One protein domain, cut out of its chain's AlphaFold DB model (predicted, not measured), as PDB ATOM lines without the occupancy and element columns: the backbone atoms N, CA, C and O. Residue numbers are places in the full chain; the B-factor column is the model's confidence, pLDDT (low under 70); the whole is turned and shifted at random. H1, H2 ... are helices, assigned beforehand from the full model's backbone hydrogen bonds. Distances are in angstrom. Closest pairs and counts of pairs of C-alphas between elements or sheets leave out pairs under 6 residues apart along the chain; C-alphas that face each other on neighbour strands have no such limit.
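What this domain is: This is residues 550 to 743 of the 743 residues of the protein "Pyruvate carboxyltransferase domain-containing protein" of Rubritalea profundi (UniProt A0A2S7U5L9). Helices gather round H7 in the middle: the hairpin of H4 and H5 packs on residues 668 to 680 of H7 and makes one end of the domain, with short H8 on H5, while the longest helix, H10, crosses H7 and runs on to meet the end of H1. Toward the other end H1 and H3 lie side by side, with H6 slanting across H3 and short H2 close by; H9 crosses both H7 and H10 nearly at right angles. The printed part has 194 residues with ten named helices, H1 to H10 in chain order, and no named strand; it is all helix, its packing part aligned and part crossed. It is compact, with a radius of gyration of the C-alphas of 18.4 A and spans of 63 by 45 by 28 A.

How they stand to each other: H10, residues 714 to 741, touches the hub H7, residues 662 to 681, at a steep tilt of 50 degrees, opposite ways; H10 touches H7 with residues 723 to 730 alone and H7 touches H10 with residues 663 to 667 alone, closest at the C-alphas of Leu 723 and Asn 667, 6.4 A. H9, residues 696 to 702, is about perpendicular to H10 at 87 degrees and touches it, closest at the C-alphas of Leu 702 and Gln 720, 4.6 A. H4, residues 600 to 616, and H5, residues 622 to 638, form a helical hairpin at a shallow tilt of 33 degrees, only just short of steep; the C-alphas of Leu 615 and Lys 625 are closest, 5.9 A. H5 touches H7 with residues 631 to 638 alone, closest at the C-alphas of Leu 638 and Ser 668, 6.5 A. H8, residues 686 to 689, touches H5, closest at the C-alphas of Pro 686 and Ala 627, 5.3 A. H1, residues 550 to 564, touches H10 only at their ends, with the C-alphas of Gly 561 and Trp 741 closest, 5.8 A. H3, residues 585 to 596, touches H1 at a shallow tilt of 16 degrees, opposite ways, closest at the C-alphas of Leu 591 and Leu 552, 6.5 A. H6, residues 649 to 658, touches H3 at a steep tilt of 66 degrees, closest at the C-alphas of Lys 658 and Cys 588, 6.6 A. H2, residues 580 to 583, only just touches H6, with 3 pairs of C-alphas within 8 A, closest at Gln 581 and Lys 658, 5.1 A. H4 and H10 are apart. Every O i to N i+4 pair is within hydrogen-bond range in H3, H4, H5, H6, H7 and H9, against 9 of 11 in H1 and 23 of 24 in H10; H2 and H8 are too short for such a pair.

Where its parts are: H1 begins at C-alpha 550 (149.872, 257.819, 269.733), and H10 ends at C-alpha 741 (151.143, 274.908, 262.864). From first to last C-alpha H10 measures 40.3 A, H7 28.6 A, H4 24.3 A and H5 24.1 A.

The domain as a whole: The C-alphas farthest apart, of Ser 618 and Val 743, are 63.8 A apart. The printed part has no cut; the links H1 to H2 and H9 to H10 are long. Mean pLDDT of the printed part is 72.6, and 70 residues are under 70, among them 674 to 691.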
ATOM      1  N   GLU A 550     149.445 256.566 269.096       50.56
ATOM      2  CA  GLU A 550     149.872 257.819 269.733       50.56
ATOM      3  C   GLU A 550     151.320 257.757 270.247       50.56
ATOM      4  O   GLU A 550     152.006 258.776 270.245       50.56
ATOM      5  N   THR A 551     151.822 256.572 270.602       54.84
ATOM      6  CA  THR A 551     153.191 256.359 271.098       54.84
ATOM      7  C   THR A 551     154.233 256.582 270.002       54.84
ATOM      8  O   THR A 551     155.263 257.208 270.252       54.84
ATOM      9  N   LEU A 552     153.953 256.134 268.772       63.12
ATOM     10  CA  LEU A 552     154.798 256.412 267.602       63.12
ATOM     11  C   LEU A 552     154.485 257.771 266.962       63.12
ATOM     12  O   LEU A 552     155.396 258.490 266.554       63.12
ATOM     13  N   MET A 553     153.207 258.146 266.876       64.00
ATOM     14  CA  MET A 553     152.770 259.361 266.186       64.00
ATOM     15  C   MET A 553     153.031 260.627 267.007       64.00
ATOM     16  O   MET A 553     153.316 261.669 266.433       64.00
ATOM     17  N   GLY A 554     152.997 260.569 268.340       56.97
ATOM     18  CA  GLY A 554     153.252 261.719 269.214       56.97
ATOM     19  C   GLY A 554     154.627 262.363 268.983       56.97
ATOM     20  O   GLY A 554     154.688 263.560 268.695       56.97
ATOM     21  N   PRO A 555     155.739 261.603 269.040       58.91
ATOM     22  CA  PRO A 555     157.069 262.115 268.711       58.91
ATOM     23  C   PRO A 555     157.175 262.668 267.280       58.91
ATOM     24  O   PRO A 555     157.798 263.711 267.081       58.91
ATOM     25  N   ILE A 556     156.524 262.015 266.307       65.31
ATOM     26  CA  ILE A 556     156.474 262.456 264.902       65.31
ATOM     27  C   ILE A 556     155.718 263.788 264.781       65.31
ATOM     28  O   ILE A 556     156.247 264.733 264.209       65.31
ATOM     29  N   LEU A 557     154.530 263.914 265.375       59.75
ATOM     30  CA  LEU A 557     153.724 265.141 265.376       59.75
ATOM     31  C   LEU A 557     154.419 266.298 266.092       59.75
ATOM     32  O   LEU A 557     154.344 267.432 265.627       59.75
ATOM     33  N   ASN A 558     155.115 266.022 267.196       58.66
ATOM     34  CA  ASN A 558     155.904 267.026 267.907       58.66
ATOM     35  C   ASN A 558     157.059 267.542 267.037       58.66
ATOM     36  O   ASN A 558     157.304 268.748 266.986       58.66
ATOM     37  N   CYS A 559     157.743 266.642 266.323       70.69
ATOM     38  CA  CYS A 559     158.803 267.001 265.386       70.69
ATOM     39  C   CYS A 559     158.259 267.774 264.180       70.69
ATOM     40  O   CYS A 559     158.758 268.857 263.887       70.69
ATOM     41  N   LEU A 560     157.188 267.293 263.544       68.12
ATOM     42  CA  LEU A 560     156.546 267.954 262.407       68.12
ATOM     43  C   LEU A 560     156.004 269.337 262.779       68.12
ATOM     44  O   LEU A 560     156.227 270.289 262.039       68.12
ATOM     45  N   GLY A 561     155.380 269.488 263.949       67.81
ATOM     46  CA  GLY A 561     154.962 270.796 264.455       67.81
ATOM     47  C   GLY A 561     156.143 271.757 264.622       67.81
ATOM     48  O   GLY A 561     156.049 272.929 264.260       67.81
ATOM     49  N   ALA A 562     157.292 271.261 265.095       63.06
ATOM     50  CA  ALA A 562     158.519 272.050 265.163       63.06
ATOM     51  C   ALA A 562     159.098 272.375 263.772       63.06
ATOM     52  O   ALA A 562     159.534 273.509 263.573       63.06
ATOM     53  N   MET A 563     159.075 271.428 262.825       73.25
ATOM     54  CA  MET A 563     159.537 271.601 261.441       73.25
ATOM     55  C   MET A 563     158.684 272.618 260.679       73.25
ATOM     56  O   MET A 563     159.239 273.513 260.056       73.25
ATOM     57  N   PHE A 564     157.353 272.552 260.779       71.75
ATOM     58  CA  PHE A 564     156.441 273.522 260.156       71.75
ATOM     59  C   PHE A 564     156.601 274.924 260.739       71.75
ATOM     60  O   PHE A 564     156.632 275.903 259.999       71.75
ATOM     61  N   ALA A 565     156.798 275.019 262.055       60.28
ATOM     62  CA  ALA A 565     157.109 276.285 262.713       60.28
ATOM     63  C   ALA A 565     158.495 276.851 262.336       60.28
ATOM     64  O   ALA A 565     158.808 277.975 262.722       60.28
ATOM     65  N   LEU A 566     159.362 276.075 261.674       61.62
ATOM     66  CA  LEU A 566     160.698 276.491 261.218       61.62
ATOM     67  C   LEU A 566     160.782 276.660 259.695       61.62
ATOM     68  O   LEU A 566     161.592 277.447 259.217       61.62
ATOM     69  N   ASN A 567     159.949 275.948 258.937       73.50
ATOM     70  CA  ASN A 567     159.883 276.005 257.484       73.50
ATOM     71  C   ASN A 567     158.414 276.089 257.021       73.50
ATOM     72  O   ASN A 567     157.810 275.071 256.677       73.50
ATOM     73  N   PRO A 568     157.834 277.302 256.961       65.75
ATOM     74  CA  PRO A 568     156.429 277.498 256.589       65.75
ATOM     75  C   PRO A 568     156.088 277.098 255.143       65.75
ATOM     76  O   PRO A 568     154.908 277.009 254.805       65.75
ATOM     77  N   LYS A 569     157.106 276.888 254.293       74.44
ATOM     78  CA  LYS A 569     156.972 276.472 252.885       74.44
ATOM     79  C   LYS A 569     156.874 274.954 252.707       74.44
ATOM     80  O   LYS A 569     156.784 274.494 251.577       74.44
ATOM     81  N   LEU A 570     156.949 274.185 253.794       79.56
ATOM     82  CA  LEU A 570     156.808 272.735 253.751       79.56
ATOM     83  C   LEU A 570     155.376 272.365 253.336       79.56
ATOM     84  O   LEU A 570     154.414 272.830 253.956       79.56
ATOM     85  N   GLU A 571     155.229 271.545 252.296       82.56
ATOM     86  CA  GLU A 571     153.914 271.149 251.793       82.56
ATOM     87  C   GLU A 571     153.356 269.961 252.604       82.56
ATOM     88  O   GLU A 571     153.992 268.907 252.685       82.56
ATOM     89  N   PRO A 572     152.164 270.079 253.223       77.44
ATOM     90  CA  PRO A 572     151.616 269.026 254.084       77.44
ATOM     91  C   PRO A 572     151.348 267.696 253.370       77.44
ATOM     92  O   PRO A 572     151.366 266.643 254.007       77.44
ATOM     93  N   SER A 573     151.111 267.742 252.058       80.88
ATOM     94  CA  SER A 573     150.880 266.572 251.200       80.88
ATOM     95  C   SER A 573     152.126 265.697 251.017       80.88
ATOM     96  O   SER A 573     152.012 264.525 250.659       80.88
ATOM     97  N   GLU A 574     153.320 266.225 251.293       82.44
ATOM     98  CA  GLU A 574     154.575 265.479 251.187       82.44
ATOM     99  C   GLU A 574     154.863 264.653 252.452       82.44
ATOM    100  O   GLU A 574     155.455 263.577 252.361       82.44
ATOM    101  N   ILE A 575     154.356 265.089 253.615       81.25
ATOM    102  CA  ILE A 575     154.622 264.494 254.938       81.25
ATOM    103  C   ILE A 575     154.340 262.987 255.003       81.25
ATOM    104  O   ILE A 575     155.185 262.262 255.528       81.25
ATOM    105  N   PRO A 576     153.209 262.451 254.493       83.88
ATOM    106  CA  PRO A 576     152.965 261.010 254.547       83.88
ATOM    107  C   PRO A 576     154.071 260.177 253.881       83.88
ATOM    108  O   PRO A 576     154.217 258.999 254.212       83.88
ATOM    109  N   ASN A 577     154.831 260.771 252.954       87.44
ATOM    110  CA  ASN A 577     155.897 260.125 252.194       87.44
ATOM    111  C   ASN A 577     157.300 260.400 252.766       87.44
ATOM    112  O   ASN A 577     158.263 259.897 252.198       87.44
ATOM    113  N   PHE A 578     157.432 261.156 253.860       89.25
ATOM    114  CA  PHE A 578     158.729 261.361 254.506       89.25
ATOM    115  C   PHE A 578     159.267 260.042 255.017       89.25
ATOM    116  O   PHE A 578     158.577 259.339 255.764       89.25
ATOM    117  N   GLN A 579     160.506 259.742 254.656       92.44
ATOM    118  CA  GLN A 579     161.254 258.672 255.281       92.44
ATOM    119  C   GLN A 579     161.526 259.030 256.741       92.44
ATOM    120  O   GLN A 579     161.787 260.184 257.085       92.44
ATOM    121  N   LEU A 580     161.503 258.041 257.631       89.44
ATOM    122  CA  LEU A 580     161.699 258.276 259.063       89.44
ATOM    123  C   LEU A 580     163.064 258.906 259.366       89.44
ATOM    124  O   LEU A 580     163.194 259.655 260.335       89.44
ATOM    125  N   GLN A 581     164.074 258.651 258.531       89.12
ATOM    126  CA  GLN A 581     165.380 259.298 258.645       89.12
ATOM    127  C   GLN A 581     165.352 260.817 258.401       89.12
ATOM    128  O   GLN A 581     166.178 261.533 258.972       89.12
ATOM    129  N   GLU A 582     164.388 261.328 257.628       85.38
ATOM    130  CA  GLU A 582     164.221 262.764 257.360       85.38
ATOM    131  C   GLU A 582     163.739 263.536 258.601       85.38
ATOM    132  O   GLU A 582     163.932 264.746 258.697       85.38
ATOM    133  N   LEU A 583     163.195 262.836 259.605       79.81
ATOM    134  CA  LEU A 583     162.816 263.400 260.909       79.81
ATOM    135  C   LEU A 583     164.014 263.564 261.869       79.81
ATOM    136  O   LEU A 583     163.862 264.010 263.008       79.81
ATOM    137  N   GLY A 584     165.217 263.194 261.420       79.31
ATOM    138  CA  GLY A 584     166.466 263.293 262.166       79.31
ATOM    139  C   GLY A 584     166.871 261.989 262.859       79.31
ATOM    140  O   GLY A 584     166.053 261.243 263.397       79.31
ATOM    141  N   THR A 585     168.181 261.728 262.894       74.56
ATOM    142  CA  THR A 585     168.761 260.453 263.352       74.56
ATOM    143  C   THR A 585     168.367 260.078 264.783       74.56
ATOM    144  O   THR A 585     168.072 258.915 265.044       74.56
ATOM    145  N   ASN A 586     168.314 261.046 265.704       66.88
ATOM    146  CA  ASN A 586     167.969 260.790 267.108       66.88
ATOM    147  C   ASN A 586     166.502 260.383 267.282       66.88
ATOM    148  O   ASN A 586     166.207 259.443 268.018       66.88
ATOM    149  N   LEU A 587     165.585 261.072 266.594       70.62
ATOM    150  CA  LEU A 587     164.170 260.719 266.625       70.62
ATOM    151  C   LEU A 587     163.940 259.380 265.926       70.62
ATOM    152  O   LEU A 587     163.229 258.543 266.461       70.62
ATOM    153  N   CYS A 588     164.591 259.141 264.790       78.75
ATOM    154  CA  CYS A 588     164.463 257.885 264.063       78.75
ATOM    155  C   CYS A 588     164.968 256.676 264.872       78.75
ATOM    156  O   CYS A 588     164.266 255.673 264.957       78.75
ATOM    157  N   ASN A 589     166.127 256.782 265.534       76.44
ATOM    158  CA  ASN A 589     166.622 255.719 266.417       76.44
ATOM    159  C   ASN A 589     165.645 255.467 267.579       76.44
ATOM    160  O   ASN A 589     165.298 254.326 267.850       76.44
ATOM    161  N   ARG A 590     165.112 256.531 268.196       72.88
ATOM    162  CA  ARG A 590     164.098 256.404 269.251       72.88
ATOM    163  C   ARG A 590     162.799 255.770 268.744       72.88
ATOM    164  O   ARG A 590     162.185 254.989 269.459       72.88
ATOM    165  N   LEU A 591     162.358 256.112 267.534       74.94
ATOM    166  CA  LEU A 591     161.188 255.501 266.901       74.94
ATOM    167  C   LEU A 591     161.430 254.021 266.598       74.94
ATOM    168  O   LEU A 591     160.485 253.248 266.697       74.94
ATOM    169  N   PHE A 592     162.664 253.626 266.271       85.00
ATOM    170  CA  PHE A 592     163.031 252.223 266.096       85.00
ATOM    171  C   PHE A 592     162.979 251.459 267.419       85.00
ATOM    172  O   PHE A 592     162.389 250.386 267.459       85.00
ATOM    173  N   ASP A 593     163.508 252.032 268.503       78.38
ATOM    174  CA  ASP A 593     163.429 251.424 269.837       78.38
ATOM    175  C   ASP A 593     161.960 251.251 270.265       78.38
ATOM    176  O   ASP A 593     161.524 250.150 270.595       78.38
ATOM    177  N   ILE A 594     161.147 252.310 270.120       73.88
ATOM    178  CA  ILE A 594     159.695 252.256 270.360       73.88
ATOM    179  C   ILE A 594     159.033 251.197 269.473       73.88
ATOM    180  O   ILE A 594     158.189 250.448 269.955       73.88
ATOM    181  N   TYR A 595     159.393 251.138 268.185       84.38
ATOM    182  CA  TYR A 595     158.865 250.159 267.241       84.38
ATOM    183  C   TYR A 595     159.182 248.739 267.692       84.38
ATOM    184  O   TYR A 595     158.269 247.927 267.710       84.38
ATOM    185  N   VAL A 596     160.421 248.433 268.084       83.50
ATOM    186  CA  VAL A 596     160.831 247.095 268.548       83.50
ATOM    187  C   VAL A 596     160.062 246.671 269.800       83.50
ATOM    188  O   VAL A 596     159.685 245.498 269.911       83.50
ATOM    189  N   ASP A 597     159.763 247.628 270.676       76.69
ATOM    190  CA  ASP A 597     159.104 247.403 271.964       76.69
ATOM    191  C   ASP A 597     157.572 247.520 271.915       76.69
ATOM    192  O   ASP A 597     156.909 247.401 272.950       76.69
ATOM    193  N   LEU A 598     156.972 247.710 270.731       75.12
ATOM    194  CA  LEU A 598     155.516 247.814 270.627       75.12
ATOM    195  C   LEU A 598     154.824 246.558 271.197       75.12
ATOM    196  O   LEU A 598     155.104 245.433 270.763       75.12
ATOM    197  N   PRO A 599     153.819 246.725 272.076       70.62
ATOM    198  CA  PRO A 599     153.056 245.613 272.648       70.62
ATOM    199  C   PRO A 599     152.409 244.687 271.608       70.62
ATOM    200  O   PRO A 599     152.204 243.499 271.868       70.62
ATOM    201  N   ILE A 600     152.130 245.202 270.402       72.69
ATOM    202  CA  ILE A 600     151.594 244.426 269.275       72.69
ATOM    203  C   ILE A 600     152.438 243.179 268.969       72.69
ATOM    204  O   ILE A 600     151.892 242.144 268.586       72.69
ATOM    205  N   TRP A 601     153.751 243.220 269.208       83.25
ATOM    206  CA  TRP A 601     154.652 242.117 268.895       83.25
ATOM    207  C   TRP A 601     154.522 240.910 269.811       83.25
ATOM    208  O   TRP A 601     154.824 239.790 269.389       83.25
ATOM    209  N   ALA A 602     154.052 241.100 271.044       77.50
ATOM    210  CA  ALA A 602     153.706 239.981 271.914       77.50
ATOM    211  C   ALA A 602     152.562 239.173 271.282       77.50
ATOM    212  O   ALA A 602     152.647 237.949 271.174       77.50
ATOM    213  N   ASN A 603     151.554 239.869 270.748       72.31
ATOM    214  CA  ASN A 603     150.428 239.253 270.051       72.31
ATOM    215  C   ASN A 603     150.847 238.622 268.716       72.31
ATOM    216  O   ASN A 603     150.414 237.511 268.422       72.31
ATOM    217  N   VAL A 604     151.738 239.266 267.947       77.44
ATOM    218  CA  VAL A 604     152.352 238.650 266.753       77.44
ATOM    219  C   VAL A 604     153.072 237.360 267.134       77.44
ATOM    220  O   VAL A 604     152.868 236.339 266.493       77.44
ATOM    221  N   THR A 605     153.868 237.364 268.205       78.75
ATOM    222  CA  THR A 605     154.625 236.184 268.650       78.75
ATOM    223  C   THR A 605     153.695 235.034 269.045       78.75
ATOM    224  O   THR A 605     153.912 233.890 268.642       78.75
ATOM    225  N   VAL A 606     152.631 235.325 269.799       71.75
ATOM    226  CA  VAL A 606     151.609 234.336 270.175       71.75
ATOM    227  C   VAL A 606     150.896 233.787 268.940       71.75
ATOM    228  O   VAL A 606     150.783 232.568 268.793       71.75
ATOM    229  N   LEU A 607     150.466 234.662 268.029       70.69
ATOM    230  CA  LEU A 607     149.804 234.261 266.793       70.69
ATOM    231  C   LEU A 607     150.727 233.394 265.931       70.69
ATOM    232  O   LEU A 607     150.327 232.303 265.545       70.69
ATOM    233  N   THR A 608     151.975 233.799 265.702       73.50
ATOM    234  CA  THR A 608     152.965 233.021 264.940       73.50
ATOM    235  C   THR A 608     153.197 231.637 265.551       73.50
ATOM    236  O   THR A 608     153.253 230.646 264.824       73.50
ATOM    237  N   ASN A 609     153.233 231.522 266.884       73.62
ATOM    238  CA  ASN A 609     153.320 230.224 267.562       73.62
ATOM    239  C   ASN A 609     152.079 229.349 267.315       73.62
ATOM    240  O   ASN A 609     152.201 228.136 267.141       73.62
ATOM    241  N   HIS A 610     150.879 229.934 267.288       68.06
ATOM    242  CA  HIS A 610     149.646 229.211 266.960       68.06
ATOM    243  C   HIS A 610     149.597 228.791 265.487       68.06
ATOM    244  O   HIS A 610     149.272 227.641 265.193       68.06
ATOM    245  N   LEU A 611     149.972 229.686 264.571       70.38
ATOM    246  CA  LEU A 611     150.047 229.400 263.139       70.38
ATOM    247  C   LEU A 611     151.064 228.285 262.864       70.38
ATOM    248  O   LEU A 611     150.746 227.345 262.145       70.38
ATOM    249  N   SER A 612     152.234 228.310 263.509       75.19
ATOM    250  CA  SER A 612     153.241 227.244 263.413       75.19
ATOM    251  C   SER A 612     152.683 225.879 263.842       75.19
ATOM    252  O   SER A 612     152.833 224.894 263.115       75.19
ATOM    253  N   LYS A 613     151.942 225.823 264.958       73.00
ATOM    254  CA  LYS A 613     151.264 224.595 265.410       73.00
ATOM    255  C   LYS A 613     150.228 224.101 264.396       73.00
ATOM    256  O   LYS A 613     150.207 222.909 264.096       73.00
ATOM    257  N   LEU A 614     149.419 225.000 263.828       63.06
ATOM    258  CA  LEU A 614     148.433 224.668 262.790       63.06
ATOM    259  C   LEU A 614     149.092 224.151 261.503       63.06
ATOM    260  O   LEU A 614     148.600 223.194 260.912       63.06
ATOM    261  N   LEU A 615     150.223 224.725 261.087       71.38
ATOM    262  CA  LEU A 615     150.978 224.250 259.920       71.38
ATOM    263  C   LEU A 615     151.602 222.871 260.145       71.38
ATOM    264  O   LEU A 615     151.681 222.083 259.206       71.38
ATOM    265  N   SER A 616     152.018 222.581 261.379       75.38
ATOM    266  CA  SER A 616     152.608 221.293 261.762       75.38
ATOM    267  C   SER A 616     151.581 220.178 262.015       75.38
ATOM    268  O   SER A 616     151.958 219.016 262.142       75.38
ATOM    269  N   SER A 617     150.286 220.507 262.091       69.31
ATOM    270  CA  SER A 617     149.218 219.553 262.401       69.31
ATOM    271  C   SER A 617     148.816 218.711 261.185       69.31
ATOM    272  O   SER A 617     148.513 219.231 260.108       69.31
ATOM    273  N   SER A 618     148.706 217.395 261.383       71.19
ATOM    274  CA  SER A 618     148.140 216.454 260.404       71.19
ATOM    275  C   SER A 618     146.621 216.585 260.233       71.19
ATOM    276  O   SER A 618     146.069 216.021 259.294       71.19
ATOM    277  N   HIS A 619     145.941 217.322 261.119       61.06
ATOM    278  CA  HIS A 619     144.477 217.455 261.158       61.06
ATOM    279  C   HIS A 619     143.951 218.780 260.570       61.06
ATOM    280  O   HIS A 619     142.766 219.084 260.691       61.06
ATOM    281  N   THR A 620     144.812 219.583 259.941       63.41
ATOM    282  CA  THR A 620     144.456 220.870 259.316       63.41
ATOM    283  C   THR A 620     144.295 220.695 257.800       63.41
ATOM    284  O   THR A 620     145.163 220.096 257.166       63.41
ATOM    285  N   SER A 621     143.207 221.211 257.204       69.19
ATOM    286  CA  SER A 621     142.969 221.098 255.751       69.19
ATOM    287  C   SER A 621     143.988 221.898 254.932       69.19
ATOM    288  O   SER A 621     144.557 222.874 255.428       69.19
ATOM    289  N   GLU A 622     144.219 221.524 253.671       70.94
ATOM    290  CA  GLU A 622     145.183 222.231 252.814       70.94
ATOM    291  C   GLU A 622     144.758 223.674 252.512       70.94
ATOM    292  O   GLU A 622     145.597 224.573 252.508       70.94
ATOM    293  N   GLU A 623     143.461 223.943 252.369       65.62
ATOM    294  CA  GLU A 623     142.936 225.300 252.177       65.62
ATOM    295  C   GLU A 623     143.213 226.183 253.397       65.62
ATOM    296  O   GLU A 623     143.607 227.344 253.262       65.62
ATOM    297  N   LEU A 624     143.052 225.631 254.604       61.50
ATOM    298  CA  LEU A 624     143.364 226.340 255.839       61.50
ATOM    299  C   LEU A 624     144.878 226.523 255.995       61.50
ATOM    300  O   LEU A 624     145.311 227.600 256.394       61.50
ATOM    301  N   LYS A 625     145.699 225.535 255.614       68.19
ATOM    302  CA  LYS A 625     147.164 225.686 255.598       68.19
ATOM    303  C   LYS A 625     147.613 226.799 254.654       68.19
ATOM    304  O   LYS A 625     148.519 227.538 255.021       68.19
ATOM    305  N   ILE A 626     146.990 226.968 253.485       69.81
ATOM    306  CA  ILE A 626     147.302 228.073 252.558       69.81
ATOM    307  C   ILE A 626     147.025 229.434 253.217       69.81
ATOM    308  O   ILE A 626     147.895 230.305 253.195       69.81
ATOM    309  N   ALA A 627     145.874 229.603 253.876       65.62
ATOM    310  CA  ALA A 627     145.554 230.842 254.592       65.62
ATOM    311  C   ALA A 627     146.474 231.087 255.802       65.62
ATOM    312  O   ALA A 627     146.943 232.204 256.014       65.62
ATOM    313  N   VAL A 628     146.790 230.039 256.568       69.62
ATOM    314  CA  VAL A 628     147.714 230.107 257.710       69.62
ATOM    315  C   VAL A 628     149.133 230.472 257.250       69.62
ATOM    316  O   VAL A 628     149.760 231.326 257.875       69.62
ATOM    317  N   ARG A 629     149.624 229.897 256.137       74.50
ATOM    318  CA  ARG A 629     150.912 230.276 255.522       74.50
ATOM    319  C   ARG A 629     150.896 231.731 255.075       74.50
ATOM    320  O   ARG A 629     151.823 232.455 255.403       74.50
ATOM    321  N   HIS A 630     149.833 232.187 254.412       76.88
ATOM    322  CA  HIS A 630     149.716 233.583 253.988       76.88
ATOM    323  C   HIS A 630     149.868 234.565 255.156       76.88
ATOM    324  O   HIS A 630     150.662 235.502 255.060       76.88
ATOM    325  N   VAL A 631     149.142 234.346 256.259       72.25
ATOM    326  CA  VAL A 631     149.228 235.212 257.444       72.25
ATOM    327  C   VAL A 631     150.622 235.123 258.066       72.25
ATOM    328  O   VAL A 631     151.227 236.152 258.348       72.25
ATOM    329  N   SER A 632     151.159 233.912 258.230       76.75
ATOM    330  CA  SER A 632     152.489 233.688 258.811       76.75
ATOM    331  C   SER A 632     153.598 234.374 258.002       76.75
ATOM    332  O   SER A 632     154.428 235.094 258.558       76.75
ATOM    333  N   ASP A 633     153.593 234.194 256.684       81.81
ATOM    334  CA  ASP A 633     154.592 234.754 255.774       81.81
ATOM    335  C   ASP A 633     154.457 236.274 255.669       81.81
ATOM    336  O   ASP A 633     155.463 236.978 255.620       81.81
ATOM    337  N   THR A 634     153.226 236.794 255.677       81.69
ATOM    338  CA  THR A 634     152.959 238.239 255.653       81.69
ATOM    339  C   THR A 634     153.398 238.911 256.952       81.69
ATOM    340  O   THR A 634     154.072 239.935 256.906       81.69
ATOM    341  N   LEU A 635     153.095 238.326 258.117       79.94
ATOM    342  CA  LEU A 635     153.592 238.827 259.404       79.94
ATOM    343  C   LEU A 635     155.124 238.822 259.440       79.94
ATOM    344  O   LEU A 635     155.730 239.803 259.855       79.94
ATOM    345  N   THR A 636     155.747 237.761 258.923       84.25
ATOM    346  CA  THR A 636     157.211 237.655 258.828       84.25
ATOM    347  C   THR A 636     157.813 238.696 257.878       84.25
ATOM    348  O   THR A 636     158.916 239.176 258.118       84.25
ATOM    349  N   ALA A 637     157.115 239.042 256.794       85.00
ATOM    350  CA  ALA A 637     157.573 240.017 255.808       85.00
ATOM    351  C   ALA A 637     157.391 241.480 256.248       85.00
ATOM    352  O   ALA A 637     158.040 242.361 255.686       85.00
ATOM    353  N   LEU A 638     156.500 241.747 257.210       86.38
ATOM    354  CA  LEU A 638     156.221 243.090 257.731       86.38
ATOM    355  C   LEU A 638     156.877 243.367 259.099       86.38
ATOM    356  O   LEU A 638     156.951 244.525 259.505       86.38
ATOM    357  N   ASP A 639     157.345 242.334 259.806       87.38
ATOM    358  CA  ASP A 639     158.106 242.457 261.054       87.38
ATOM    359  C   ASP A 639     159.576 242.794 260.750       87.38
ATOM    360  O   ASP A 639     160.342 241.944 260.292       87.38
ATOM    361  N   LEU A 640     159.964 244.049 260.993       87.12
ATOM    362  CA  LEU A 640     161.328 244.543 260.771       87.12
ATOM    363  C   LEU A 640     162.223 244.418 262.013       87.12
ATOM    364  O   LEU A 640     163.322 244.971 262.030       87.12
ATOM    365  N   ARG A 641     161.772 243.745 263.080       88.06
ATOM    366  CA  ARG A 641     162.581 243.578 264.293       88.06
ATOM    367  C   ARG A 641     163.775 242.651 264.049       88.06
ATOM    368  O   ARG A 641     163.692 241.726 263.237       88.06
ATOM    369  N   PRO A 642     164.872 242.822 264.808       80.56
ATOM    370  CA  PRO A 642     166.012 241.917 264.726       80.56
ATOM    371  C   PRO A 642     165.598 240.484 265.095       80.56
ATOM    372  O   PRO A 642     164.966 240.236 266.128       80.56
ATOM    373  N   ARG A 643     165.976 239.507 264.263       72.50
ATOM    374  CA  ARG A 643     165.701 238.088 264.535       72.50
ATOM    375  C   ARG A 643     166.617 237.580 265.652       72.50
ATOM    376  O   ARG A 643     167.824 237.787 265.625       72.50
ATOM    377  N   ARG A 644     166.046 236.853 266.623       57.16
ATOM    378  CA  ARG A 644     166.719 236.392 267.861       57.16
ATOM    379  C   ARG A 644     167.984 235.531 267.674       57.16
ATOM    380  O   ARG A 644     168.676 235.308 268.660       57.16
ATOM    381  N   GLN A 645     168.269 235.013 266.478       54.03
ATOM    382  CA  GLN A 645     169.336 234.024 266.259       54.03
ATOM    383  C   GLN A 645     170.637 234.588 265.664       54.03
ATOM    384  O   GLN A 645     171.627 233.865 265.632       54.03
ATOM    385  N   GLU A 646     170.702 235.866 265.275       52.78
ATOM    386  CA  GLU A 646     171.883 236.430 264.601       52.78
ATOM    387  C   GLU A 646     172.237 237.808 265.183       52.78
ATOM    388  O   GLU A 646     171.514 238.785 265.006       52.78
ATOM    389  N   LYS A 647     173.368 237.907 265.899       47.62
ATOM    390  CA  LYS A 647     173.856 239.176 266.482       47.62
ATOM    391  C   LYS A 647     174.203 240.245 265.429       47.62
ATOM    392  O   LYS A 647     174.303 241.414 265.786       47.62
ATOM    393  N   GLU A 648     174.343 239.871 264.156       52.00
ATOM    394  CA  GLU A 648     174.626 240.777 263.028       52.00
ATOM    395  C   GLU A 648     173.382 241.555 262.529       52.00
ATOM    396  O   GLU A 648     173.506 242.481 261.735       52.00
ATOM    397  N   ASN A 649     172.181 241.264 263.048       68.12
ATOM    398  CA  ASN A 649     170.902 241.682 262.450       68.12
ATOM    399  C   ASN A 649     170.367 243.066 262.918       68.12
ATOM    400  O   ASN A 649     169.428 243.607 262.341       68.12
ATOM    401  N   LEU A 650     170.947 243.691 263.956       75.94
ATOM    402  CA  LEU A 650     170.424 244.966 264.496       75.94
ATOM    403  C   LEU A 650     170.654 246.157 263.549       75.94
ATOM    404  O   LEU A 650     169.773 247.000 263.384       75.94
ATOM    405  N   GLY A 651     171.835 246.231 262.930       79.31
ATOM    406  CA  GLY A 651     172.185 247.321 262.015       79.31
ATOM    407  C   GLY A 651     171.350 247.300 260.734       79.31
ATOM    408  O   GLY A 651     170.930 248.353 260.253       79.31
ATOM    409  N   GLU A 652     171.058 246.106 260.217       82.56
ATOM    410  CA  GLU A 652     170.213 245.912 259.036       82.56
ATOM    411  C   GLU A 652     168.740 246.204 259.332       82.56
ATOM    412  O   GLU A 652     168.102 246.921 258.563       82.56
ATOM    413  N   ALA A 653     168.223 245.746 260.479       85.88
ATOM    414  CA  ALA A 653     166.871 246.056 260.941       85.88
ATOM    415  C   ALA A 653     166.651 247.569 261.113       85.88
ATOM    416  O   ALA A 653     165.673 248.125 260.614       85.88
ATOM    417  N   LEU A 654     167.605 248.262 261.749       85.81
ATOM    418  CA  LEU A 654     167.558 249.716 261.910       85.81
ATOM    419  C   LEU A 654     167.637 250.444 260.561       85.81
ATOM    420  O   LEU A 654     166.975 251.464 260.377       85.81
ATOM    421  N   LYS A 655     168.442 249.944 259.614       88.50
ATOM    422  CA  LYS A 655     168.535 250.514 258.264       88.50
ATOM    423  C   LYS A 655     167.218 250.354 257.503       88.50
ATOM    424  O   LYS A 655     166.697 251.337 256.996       88.50
ATOM    425  N   ALA A 656     166.642 249.153 257.504       87.81
ATOM    426  CA  ALA A 656     165.351 248.891 256.873       87.81
ATOM    427  C   ALA A 656     164.220 249.732 257.490       87.81
ATOM    428  O   ALA A 656     163.341 250.200 256.773       87.81
ATOM    429  N   PHE A 657     164.258 249.967 258.806       90.88
ATOM    430  CA  PHE A 657     163.304 250.842 259.482       90.88
ATOM    431  C   PHE A 657     163.475 252.319 259.099       90.88
ATOM    432  O   PHE A 657     162.487 253.011 258.879       90.88
ATOM    433  N   LYS A 658     164.718 252.806 258.988       89.69
ATOM    434  CA  LYS A 658     165.033 254.191 258.584       89.69
ATOM    435  C   LYS A 658     164.486 254.561 257.210       89.69
ATOM    436  O   LYS A 658     164.067 255.703 257.021       89.69
ATOM    437  N   ASP A 659     164.491 253.593 256.299       91.88
ATOM    438  CA  ASP A 659     164.050 253.760 254.916       91.88
ATOM    439  C   ASP A 659     162.516 253.765 254.770       91.88
ATOM    440  O   ASP A 659     162.011 254.127 253.705       91.88
ATOM    441  N   LEU A 660     161.764 253.401 255.821       91.69
ATOM    442  CA  LEU A 660     160.304 253.466 255.801       91.69
ATOM    443  C   LEU A 660     159.815 254.903 255.723       91.69
ATOM    444  O   LEU A 660     160.304 255.783 256.429       91.69
ATOM    445  N   THR A 661     158.751 255.111 254.961       92.19
ATOM    446  CA  THR A 661     157.936 256.317 255.062       92.19
ATOM    447  C   THR A 661     157.004 256.271 256.274       92.19
ATOM    448  O   THR A 661     156.642 255.197 256.768       92.19
ATOM    449  N   ILE A 662     156.540 257.442 256.726       82.81
ATOM    450  CA  ILE A 662     155.499 257.547 257.762       82.81
ATOM    451  C   ILE A 662     154.286 256.687 257.367       82.81
ATOM    452  O   ILE A 662     153.811 255.872 258.156       82.81
ATOM    453  N   THR A 663     153.818 256.783 256.121       86.62
ATOM    454  CA  THR A 663     152.703 255.959 255.630       86.62
ATOM    455  C   THR A 663     152.986 254.466 255.744       86.62
ATOM    456  O   THR A 663     152.135 253.734 256.246       86.62
ATOM    457  N   GLU A 664     154.147 253.996 255.289       89.31
ATOM    458  CA  GLU A 664     154.481 252.567 255.311       89.31
ATOM    459  C   GLU A 664     154.549 252.024 256.737       89.31
ATOM    460  O   GLU A 664     154.007 250.948 257.003       89.31
ATOM    461  N   LEU A 665     155.111 252.791 257.677       87.56
ATOM    462  CA  LEU A 665     155.117 252.442 259.098       87.56
ATOM    463  C   LEU A 665     153.689 252.257 259.635       87.56
ATOM    464  O   LEU A 665     153.359 251.217 260.207       87.56
ATOM    465  N   PHE A 666     152.815 253.248 259.442       79.94
ATOM    466  CA  PHE A 666     151.478 253.213 260.037       79.94
ATOM    467  C   PHE A 666     150.536 252.227 259.325       79.94
ATOM    468  O   PHE A 666     149.733 251.560 259.984       79.94
ATOM    469  N   ASN A 667     150.649 252.072 258.004       83.69
ATOM    470  CA  ASN A 667     149.849 251.112 257.243       83.69
ATOM    471  C   ASN A 667     150.276 249.661 257.491       83.69
ATOM    472  O   ASN A 667     149.398 248.801 257.601       83.69
ATOM    473  N   SER A 668     151.577 249.387 257.634       85.31
ATOM    474  CA  SER A 668     152.065 248.044 257.977       85.31
ATOM    475  C   SER A 668     151.610 247.621 259.376       85.31
ATOM    476  O   SER A 668     151.015 246.554 259.517       85.31
ATOM    477  N   LEU A 669     151.753 248.481 260.392       80.81
ATOM    478  CA  LEU A 669     151.287 248.203 261.757       80.81
ATOM    479  C   LEU A 669     149.764 248.046 261.842       80.81
ATOM    480  O   LEU A 669     149.265 247.154 262.530       80.81
ATOM    481  N   ALA A 670     149.005 248.855 261.100       73.44
ATOM    482  CA  ALA A 670     147.554 248.706 261.028       73.44
ATOM    483  C   ALA A 670     147.131 247.384 260.366       73.44
ATOM    484  O   ALA A 670     146.131 246.791 260.772       73.44
ATOM    485  N   LEU A 671     147.868 246.923 259.351       77.06
ATOM    486  CA  LEU A 671     147.612 245.645 258.689       77.06
ATOM    487  C   LEU A 671     147.979 244.458 259.594       77.06
ATOM    488  O   LEU A 671     147.170 243.545 259.743       77.06
ATOM    489  N   ILE A 672     149.134 244.511 260.266       78.38
ATOM    490  CA  ILE A 672     149.547 243.536 261.290       78.38
ATOM    491  C   ILE A 672     148.480 243.439 262.386       78.38
ATOM    492  O   ILE A 672     148.044 242.344 262.739       78.38
ATOM    493  N   ASN A 673     147.998 244.581 262.880       71.75
ATOM    494  CA  ASN A 673     146.950 244.621 263.893       71.75
ATOM    495  C   ASN A 673     145.625 244.020 263.393       71.75
ATOM    496  O   ASN A 673     144.923 243.371 264.166       71.75
ATOM    497  N   SER A 674     145.277 244.203 262.114       68.62
ATOM    498  CA  SER A 674     144.109 243.540 261.515       68.62
ATOM    499  C   SER A 674     144.287 242.026 261.527       68.62
ATOM    500  O   SER A 674     143.427 241.328 262.046       68.62
ATOM    501  N   PHE A 675     145.435 241.513 261.070       69.75
ATOM    502  CA  PHE A 675     145.706 240.072 261.075       69.75
ATOM    503  C   PHE A 675     145.631 239.463 262.478       69.75
ATOM    504  O   PHE A 675     145.042 238.399 262.646       69.75
ATOM    505  N   ILE A 676     146.163 240.150 263.492       64.50
ATOM    506  CA  ILE A 676     146.063 239.715 264.893       64.50
ATOM    507  C   ILE A 676     144.602 239.597 265.327       64.50
ATOM    508  O   ILE A 676     144.212 238.582 265.898       64.50
ATOM    509  N   ASN A 677     143.793 240.618 265.051       57.81
ATOM    510  CA  ASN A 677     142.417 240.684 265.533       57.81
ATOM    511  C   ASN A 677     141.447 239.813 264.725       57.81
ATOM    512  O   ASN A 677     140.518 239.261 265.305       57.81
ATOM    513  N   ASP A 678     141.655 239.665 263.419       57.25
ATOM    514  CA  ASP A 678     140.767 238.905 262.537       57.25
ATOM    515  C   ASP A 678     141.033 237.397 262.654       57.25
ATOM    516  O   ASP A 678     140.098 236.608 262.821       57.25
ATOM    517  N   VAL A 679     142.305 236.982 262.669       50.59
ATOM    518  CA  VAL A 679     142.690 235.559 262.729       50.59
ATOM    519  C   VAL A 679     142.463 234.969 264.121       50.59
ATOM    520  O   VAL A 679     142.033 233.822 264.232       50.59
ATOM    521  N   ALA A 680     142.694 235.742 265.189       43.81
ATOM    522  CA  ALA A 680     142.452 235.277 266.556       43.81
ATOM    523  C   ALA A 680     140.960 235.227 266.931       43.81
ATOM    524  O   ALA A 680     140.597 234.520 267.870       43.81
ATOM    525  N   LYS A 681     140.092 235.967 266.225       42.44
ATOM    526  CA  LYS A 681     138.680 236.146 266.601       42.44
ATOM    527  C   LYS A 681     137.688 235.420 265.682       42.44
ATOM    528  O   LYS A 681     136.617 235.063 266.167       42.44
ATOM    529  N   TYR A 682     138.020 235.157 264.408       44.09
ATOM    530  CA  TYR A 682     137.093 234.566 263.423       44.09
ATOM    531  C   TYR A 682     137.792 233.647 262.393       44.09
ATOM    532  O   TYR A 682     137.979 233.991 261.228       44.09
ATOM    533  N   ALA A 683     138.159 232.433 262.800       41.50
ATOM    534  CA  ALA A 683     138.901 231.472 261.976       41.50
ATOM    535  C   ALA A 683     138.067 230.719 260.897       41.50
ATOM    536  O   ALA A 683     138.104 229.490 260.871       41.50
ATOM    537  N   THR A 684     137.290 231.380 260.017       45.34
ATOM    538  CA  THR A 684     136.293 230.647 259.184       45.34
ATOM    539  C   THR A 684     136.064 231.060 257.712       45.34
ATOM    540  O   THR A 684     135.011 230.721 257.180       45.34
ATOM    541  N   ASN A 685     136.991 231.699 256.973       47.00
ATOM    542  CA  ASN A 685     136.851 231.735 255.491       47.00
ATOM    543  C   ASN A 685     138.164 231.878 254.676       47.00
ATOM    544  O   ASN A 685     138.420 232.939 254.114       47.00
ATOM    545  N   PRO A 686     138.972 230.815 254.520       46.25
ATOM    546  CA  PRO A 686     140.281 230.858 253.848       46.25
ATOM    547  C   PRO A 686     140.294 231.456 252.426       46.25
ATOM    548  O   PRO A 686     141.270 232.098 252.049       46.25
ATOM    549  N   LYS A 687     139.212 231.290 251.647       47.62
ATOM    550  CA  LYS A 687     139.135 231.710 250.233       47.62
ATOM    551  C   LYS A 687     139.123 233.228 250.019       47.62
ATOM    552  O   LYS A 687     139.433 233.666 248.921       47.62
ATOM    553  N   ALA A 688     138.750 234.015 251.031       49.16
ATOM    554  CA  ALA A 688     138.648 235.474 250.918       49.16
ATOM    555  C   ALA A 688     139.912 236.223 251.384       49.16
ATOM    556  O   ALA A 688     140.059 237.406 251.088       49.16
ATOM    557  N   TYR A 689     140.811 235.562 252.123       52.22
ATOM    558  CA  TYR A 689     141.907 236.242 252.826       52.22
ATOM    559  C   TYR A 689     143.263 236.151 252.126       52.22
ATOM    560  O   TYR A 689     144.114 236.999 252.378       52.22
ATOM    561  N   ALA A 690     143.490 235.156 251.268       60.19
ATOM    562  CA  ALA A 690     144.843 234.801 250.858       60.19
ATOM    563  C   ALA A 690     144.938 234.395 249.382       60.19
ATOM    564  O   ALA A 690     144.585 233.273 249.025       60.19
ATOM    565  N   GLU A 691     145.499 235.275 248.549       66.75
ATOM    566  CA  GLU A 691     146.020 234.900 247.223       66.75
ATOM    567  C   GLU A 691     147.545 234.722 247.251       66.75
ATOM    568  O   GLU A 691     148.071 233.707 246.797       66.75
ATOM    569  N   ARG A 692     148.275 235.691 247.825       78.06
ATOM    570  CA  ARG A 692     149.745 235.679 247.945       78.06
ATOM    571  C   ARG A 692     150.217 236.418 249.191       78.06
ATOM    572  O   ARG A 692     149.473 237.215 249.749       78.06
ATOM    573  N   ARG A 693     151.459 236.185 249.631       80.81
ATOM    574  CA  ARG A 693     152.078 236.965 250.723       80.81
ATOM    575  C   ARG A 693     152.134 238.461 250.376       80.81
ATOM    576  O   ARG A 693     152.400 238.804 249.219       80.81
ATOM    577  N   LEU A 694     151.929 239.322 251.373       82.31
ATOM    578  CA  LEU A 694     152.135 240.770 251.252       82.31
ATOM    579  C   LEU A 694     153.525 241.155 251.774       82.31
ATOM    580  O   LEU A 694     154.033 240.563 252.723       82.31
ATOM    581  N   SER A 695     154.132 242.154 251.142       87.56
ATOM    582  CA  SER A 695     155.439 242.721 251.488       87.56
ATOM    583  C   SER A 695     155.345 244.228 251.726       87.56
ATOM    584  O   SER A 695     154.352 244.856 251.356       87.56
ATOM    585  N   MET A 696     156.407 244.841 252.259       85.50
ATOM    586  CA  MET A 696     156.456 246.302 252.400       85.50
ATOM    587  C   MET A 696     156.280 247.019 251.050       85.50
ATOM    588  O   MET A 696     155.565 248.010 250.974       85.50
ATOM    589  N   SER A 697     156.802 246.444 249.957       85.19
ATOM    590  CA  SER A 697     156.613 246.985 248.602       85.19
ATOM    591  C   SER A 697     155.153 246.979 248.133       85.19
ATOM    592  O   SER A 697     154.753 247.823 247.331       85.19
ATOM    593  N   ASP A 698     154.339 246.044 248.638       84.88
ATOM    594  CA  ASP A 698     152.901 246.020 248.370       84.88
ATOM    595  C   ASP A 698     152.187 247.121 249.162       84.88
ATOM    596  O   ASP A 698     151.288 247.762 248.623       84.88
ATOM    597  N   ILE A 699     152.626 247.407 250.396       85.31
ATOM    598  CA  ILE A 699     152.126 248.550 251.176       85.31
ATOM    599  C   ILE A 699     152.397 249.852 250.423       85.31
ATOM    600  O   ILE A 699     151.467 250.641 250.247       85.31
ATOM    601  N   SER A 700     153.608 250.049 249.900       83.62
ATOM    602  CA  SER A 700     153.960 251.239 249.114       83.62
ATOM    603  C   SER A 700     153.060 251.395 247.882       83.62
ATOM    604  O   SER A 700     152.532 252.476 247.623       83.62
ATOM    605  N   LYS A 701     152.843 250.304 247.132       84.12
ATOM    606  CA  LYS A 701     152.051 250.306 245.888       84.12
ATOM    607  C   LYS A 701     150.551 250.484 246.116       84.12
ATOM    608  O   LYS A 701     149.892 251.123 245.303       84.12
ATOM    609  N   LEU A 702     150.008 249.903 247.186       83.81
ATOM    610  CA  LEU A 702     148.564 249.842 247.442       83.81
ATOM    611  C   LEU A 702     148.071 250.934 248.407       83.81
ATOM    612  O   LEU A 702     146.868 251.065 248.613       83.81
ATOM    613  N   SER A 703     148.965 251.731 249.001       78.94
ATOM    614  CA  SER A 703     148.574 252.871 249.850       78.94
ATOM    615  C   SER A 703     148.077 254.080 249.054       78.94
ATOM    616  O   SER A 703     147.389 254.926 249.621       78.94
ATOM    617  N   LYS A 704     148.411 254.167 247.758       75.38
ATOM    618  CA  LYS A 704     147.939 255.221 246.849       75.38
ATOM    619  C   LYS A 704     146.839 254.681 245.923       75.38
ATOM    620  O   LYS A 704     146.871 253.492 245.587       75.38
ATOM    621  N   PRO A 705     145.887 255.529 245.487       67.81
ATOM    622  CA  PRO A 705     144.888 255.144 244.493       67.81
ATOM    623  C   PRO A 705     145.559 254.652 243.204       67.81
ATOM    624  O   PRO A 705     146.506 255.277 242.726       67.81
ATOM    625  N   ALA A 706     145.069 253.548 242.639       65.00
ATOM    626  CA  ALA A 706     145.581 253.018 241.379       65.00
ATOM    627  C   ALA A 706     145.357 254.019 240.233       65.00
ATOM    628  O   ALA A 706     144.272 254.587 240.092       65.00
ATOM    629  N   GLY A 707     146.379 254.219 239.397       64.38
ATOM    630  CA  GLY A 707     146.229 254.966 238.147       64.38
ATOM    631  C   GLY A 707     145.366 254.197 237.131       64.38
ATOM    632  O   GLY A 707     145.226 252.979 237.248       64.38
ATOM    633  N   PRO A 708     144.829 254.860 236.089       56.97
ATOM    634  CA  PRO A 708     143.897 254.250 235.128       56.97
ATOM    635  C   PRO A 708     144.458 253.043 234.348       56.97
ATOM    636  O   PRO A 708     143.699 252.323 233.707       56.97
ATOM    637  N   THR A 709     145.770 252.802 234.393       56.41
ATOM    638  CA  THR A 709     146.469 251.704 233.706       56.41
ATOM    639  C   THR A 709     146.853 250.528 234.615       56.41
ATOM    640  O   THR A 709     147.393 249.537 234.126       56.41
ATOM    641  N   GLN A 710     146.594 250.599 235.924       67.44
ATOM    642  CA  GLN A 710     147.003 249.574 236.888       67.44
ATOM    643  C   GLN A 710     145.901 248.514 237.060       67.44
ATOM    644  O   GLN A 710     144.870 248.769 237.675       67.44
ATOM    645  N   GLN A 711     146.120 247.310 236.522       72.25
ATOM    646  CA  GLN A 711     145.222 246.168 236.731       72.25
ATOM    647  C   GLN A 711     145.485 245.534 238.101       72.25
ATOM    648  O   GLN A 711     146.560 244.986 238.332       72.25
ATOM    649  N   LEU A 712     144.502 245.614 239.001       78.06
ATOM    650  CA  LEU A 712     144.510 244.932 240.295       78.06
ATOM    651  C   LEU A 712     143.590 243.713 240.250       78.06
ATOM    652  O   LEU A 712     142.512 243.764 239.653       78.06
ATOM    653  N   SER A 713     143.989 242.634 240.920       80.44
ATOM    654  CA  SER A 713     143.062 241.546 241.250       80.44
ATOM    655  C   SER A 713     141.922 242.053 242.149       80.44
ATOM    656  O   SER A 713     142.041 243.084 242.818       80.44
ATOM    657  N   ALA A 714     140.806 241.315 242.210       74.00
ATOM    658  CA  ALA A 714     139.707 241.647 243.123       74.00
ATOM    659  C   ALA A 714     140.182 241.685 244.591       74.00
ATOM    660  O   ALA A 714     139.774 242.556 245.357       74.00
ATOM    661  N   TRP A 715     141.099 240.786 244.962       73.94
ATOM    662  CA  TRP A 715     141.735 240.756 246.277       73.94
ATOM    663  C   TRP A 715     142.634 241.980 246.529       73.94
ATOM    664  O   TRP A 715     142.487 242.642 247.558       73.94
ATOM    665  N   GLU A 716     143.503 242.364 245.586       77.81
ATOM    666  CA  GLU A 716     144.352 243.562 245.730       77.81
ATOM    667  C   GLU A 716     143.536 244.856 245.798       77.81
ATOM    668  O   GLU A 716     143.895 245.760 246.552       77.81
ATOM    669  N   ALA A 717     142.415 244.938 245.075       78.19
ATOM    670  CA  ALA A 717     141.507 246.079 245.143       78.19
ATOM    671  C   ALA A 717     140.907 246.255 246.553       78.19
ATOM    672  O   ALA A 717     140.830 247.377 247.060       78.19
ATOM    673  N   HIS A 718     140.553 245.157 247.233       73.31
ATOM    674  CA  HIS A 718     140.073 245.201 248.619       73.31
ATOM    675  C   HIS A 718     141.153 245.673 249.603       73.31
ATOM    676  O   HIS A 718     140.878 246.491 250.487       73.31
ATOM    677  N   ILE A 719     142.393 245.206 249.438       75.38
ATOM    678  CA  ILE A 719     143.520 245.653 250.266       75.38
ATOM    679  C   ILE A 719     143.829 247.134 250.008       75.38
ATOM    680  O   ILE A 719     143.952 247.908 250.961       75.38
ATOM    681  N   GLN A 720     143.872 247.558 248.741       82.81
ATOM    682  CA  GLN A 720     144.098 248.954 248.364       82.81
ATOM    683  C   GLN A 720     143.047 249.881 248.972       82.81
ATOM    684  O   GLN A 720     143.403 250.928 249.512       82.81
ATOM    685  N   GLN A 721     141.767 249.501 248.944       76.50
ATOM    686  CA  GLN A 721     140.696 250.302 249.537       76.50
ATOM    687  C   GLN A 721     140.949 250.577 251.033       76.50
ATOM    688  O   GLN A 721     140.771 251.703 251.504       76.50
ATOM    689  N   SER A 722     141.418 249.568 251.775       69.12
ATOM    690  CA  SER A 722     141.733 249.679 253.207       69.12
ATOM    691  C   SER A 722     142.945 250.575 253.485       69.12
ATOM    692  O   SER A 722     142.921 251.383 254.419       69.12
ATOM    693  N   LEU A 723     144.009 250.449 252.687       79.12
ATOM    694  CA  LEU A 723     145.248 251.214 252.865       79.12
ATOM    695  C   LEU A 723     145.107 252.666 252.391       79.12
ATOM    696  O   LEU A 723     145.518 253.586 253.098       79.12
ATOM    697  N   THR A 724     144.437 252.883 251.259       80.50
ATOM    698  CA  THR A 724     144.178 254.218 250.696       80.50
ATOM    699  C   THR A 724     143.316 255.057 251.635       80.50
ATOM    700  O   THR A 724     143.610 256.225 251.878       80.50
ATOM    701  N   GLY A 725     142.286 254.468 252.254       71.81
ATOM    702  CA  GLY A 725     141.467 255.181 253.237       71.81
ATOM    703  C   GLY A 725     142.261 255.666 254.460       71.81
ATOM    704  O   GLY A 725     141.954 256.720 255.013       71.81
ATOM    705  N   LYS A 726     143.294 254.927 254.884       71.69
ATOM    706  CA  LYS A 726     144.187 255.327 255.986       71.69
ATOM    707  C   LYS A 726     145.170 256.408 255.548       71.69
ATOM    708  O   LYS A 726     145.324 257.384 256.276       71.69
ATOM    709  N   TYR A 727     145.750 256.266 254.357       79.06
ATOM    710  CA  TYR A 727     146.607 257.282 253.744       79.06
ATOM    711  C   TYR A 727     145.891 258.637 253.660       79.06
ATOM    712  O   TYR A 727     146.372 259.617 254.216       79.06
ATOM    713  N   LEU A 728     144.691 258.672 253.070       76.38
ATOM    714  CA  LEU A 728     143.917 259.908 252.906       76.38
ATOM    715  C   LEU A 728     143.530 260.540 254.251       76.38
ATOM    716  O   LEU A 728     143.476 261.760 254.376       76.38
ATOM    717  N   ARG A 729     143.275 259.728 255.288       69.62
ATOM    718  CA  ARG A 729     143.022 260.239 256.645       69.62
ATOM    719  C   ARG A 729     144.262 260.871 257.265       69.62
ATOM    720  O   ARG A 729     144.130 261.905 257.910       69.62
ATOM    721  N   LEU A 730     145.422 260.242 257.094       67.31
ATOM    722  CA  LEU A 730     146.698 260.740 257.592       67.31
ATOM    723  C   LEU A 730     147.080 262.052 256.893       67.31
ATOM    724  O   LEU A 730     147.391 263.036 257.556       67.31
ATOM    725  N   GLU A 731     146.959 262.087 255.568       77.19
ATOM    726  CA  GLU A 731     147.164 263.280 254.745       77.19
ATOM    727  C   GLU A 731     146.221 264.421 255.155       77.19
ATOM    728  O   GLU A 731     146.674 265.531 255.428       77.19
ATOM    729  N   ALA A 732     144.918 264.150 255.295       69.31
ATOM    730  CA  ALA A 732     143.948 265.151 255.738       69.31
ATOM    731  C   ALA A 732     144.203 265.638 257.176       69.31
ATOM    732  O   ALA A 732     143.958 266.804 257.485       69.31
ATOM    733  N   ASP A 733     144.678 264.767 258.073       63.16
ATOM    734  CA  ASP A 733     145.030 265.155 259.440       63.16
ATOM    735  C   ASP A 733     146.250 266.071 259.473       63.16
ATOM    736  O   ASP A 733     146.221 267.114 260.127       63.16
ATOM    737  N   PHE A 734     147.285 265.734 258.708       70.94
ATOM    738  CA  PHE A 734     148.449 266.591 258.551       70.94
ATOM    739  C   PHE A 734     148.110 267.919 257.879       70.94
ATOM    740  O   PHE A 734     148.593 268.951 258.338       70.94
ATOM    741  N   ALA A 735     147.231 267.932 256.875       73.31
ATOM    742  CA  ALA A 735     146.744 269.167 256.268       73.31
ATOM    743  C   ALA A 735     146.072 270.076 257.315       73.31
ATOM    744  O   ALA A 735     146.514 271.209 257.505       73.31
ATOM    745  N   ARG A 736     145.104 269.562 258.091       66.00
ATOM    746  CA  ARG A 736     144.445 270.327 259.173       66.00
ATOM    747  C   ARG A 736     145.424 270.813 260.240       66.00
ATOM    748  O   ARG A 736     145.353 271.950 260.691       66.00
ATOM    749  N   ARG A 737     146.344 269.952 260.679       60.97
ATOM    750  CA  ARG A 737     147.342 270.321 261.694       60.97
ATOM    751  C   ARG A 737     148.334 271.339 261.167       60.97
ATOM    752  O   ARG A 737     148.746 272.201 261.930       60.97
ATOM    753  N   SER A 738     148.674 271.286 259.884       69.50
ATOM    754  CA  SER A 738     149.540 272.280 259.261       69.50
ATOM    755  C   SER A 738     148.918 273.674 259.268       69.50
ATOM    756  O   SER A 738     149.643 274.639 259.475       69.50
ATOM    757  N   GLU A 739     147.592 273.796 259.130       72.88
ATOM    758  CA  GLU A 739     146.893 275.080 259.278       72.88
ATOM    759  C   GLU A 739     147.078 275.637 260.694       72.88
ATOM    760  O   GLU A 739     147.342 276.822 260.860       72.88
ATOM    761  N   ILE A 740     147.034 274.770 261.712       62.22
ATOM    762  CA  ILE A 740     147.299 275.137 263.112       62.22
ATOM    763  C   ILE A 740     148.784 275.460 263.332       62.22
ATOM    764  O   ILE A 740     149.111 276.383 264.070       62.22
ATOM    765  N   TRP A 741     149.699 274.709 262.717       62.47
ATOM    766  CA  TRP A 741     151.143 274.908 262.864       62.47
ATOM    767  C   TRP A 741     151.661 276.149 262.124       62.47
ATOM    768  O   TRP A 741     152.701 276.680 262.508       62.47
ATOM    769  N   LYS A 742     150.946 276.615 261.092       64.06
ATOM    770  CA  LYS A 742     151.242 277.847 260.343       64.06
ATOM    771  C   LYS A 742     150.828 279.131 261.090       64.06
ATOM    772  O   LYS A 742     151.299 280.201 260.711       64.06
ATOM    773  N   VAL A 743     149.981 279.033 262.127       51.47
ATOM    774  CA  VAL A 743     149.439 280.150 262.942       51.47
ATOM    775  C   VAL A 743     150.094 280.211 264.334       51.47
ATOM    776  O   VAL A 743     150.345 281.324 264.849       51.47
TER     777      VAL A 743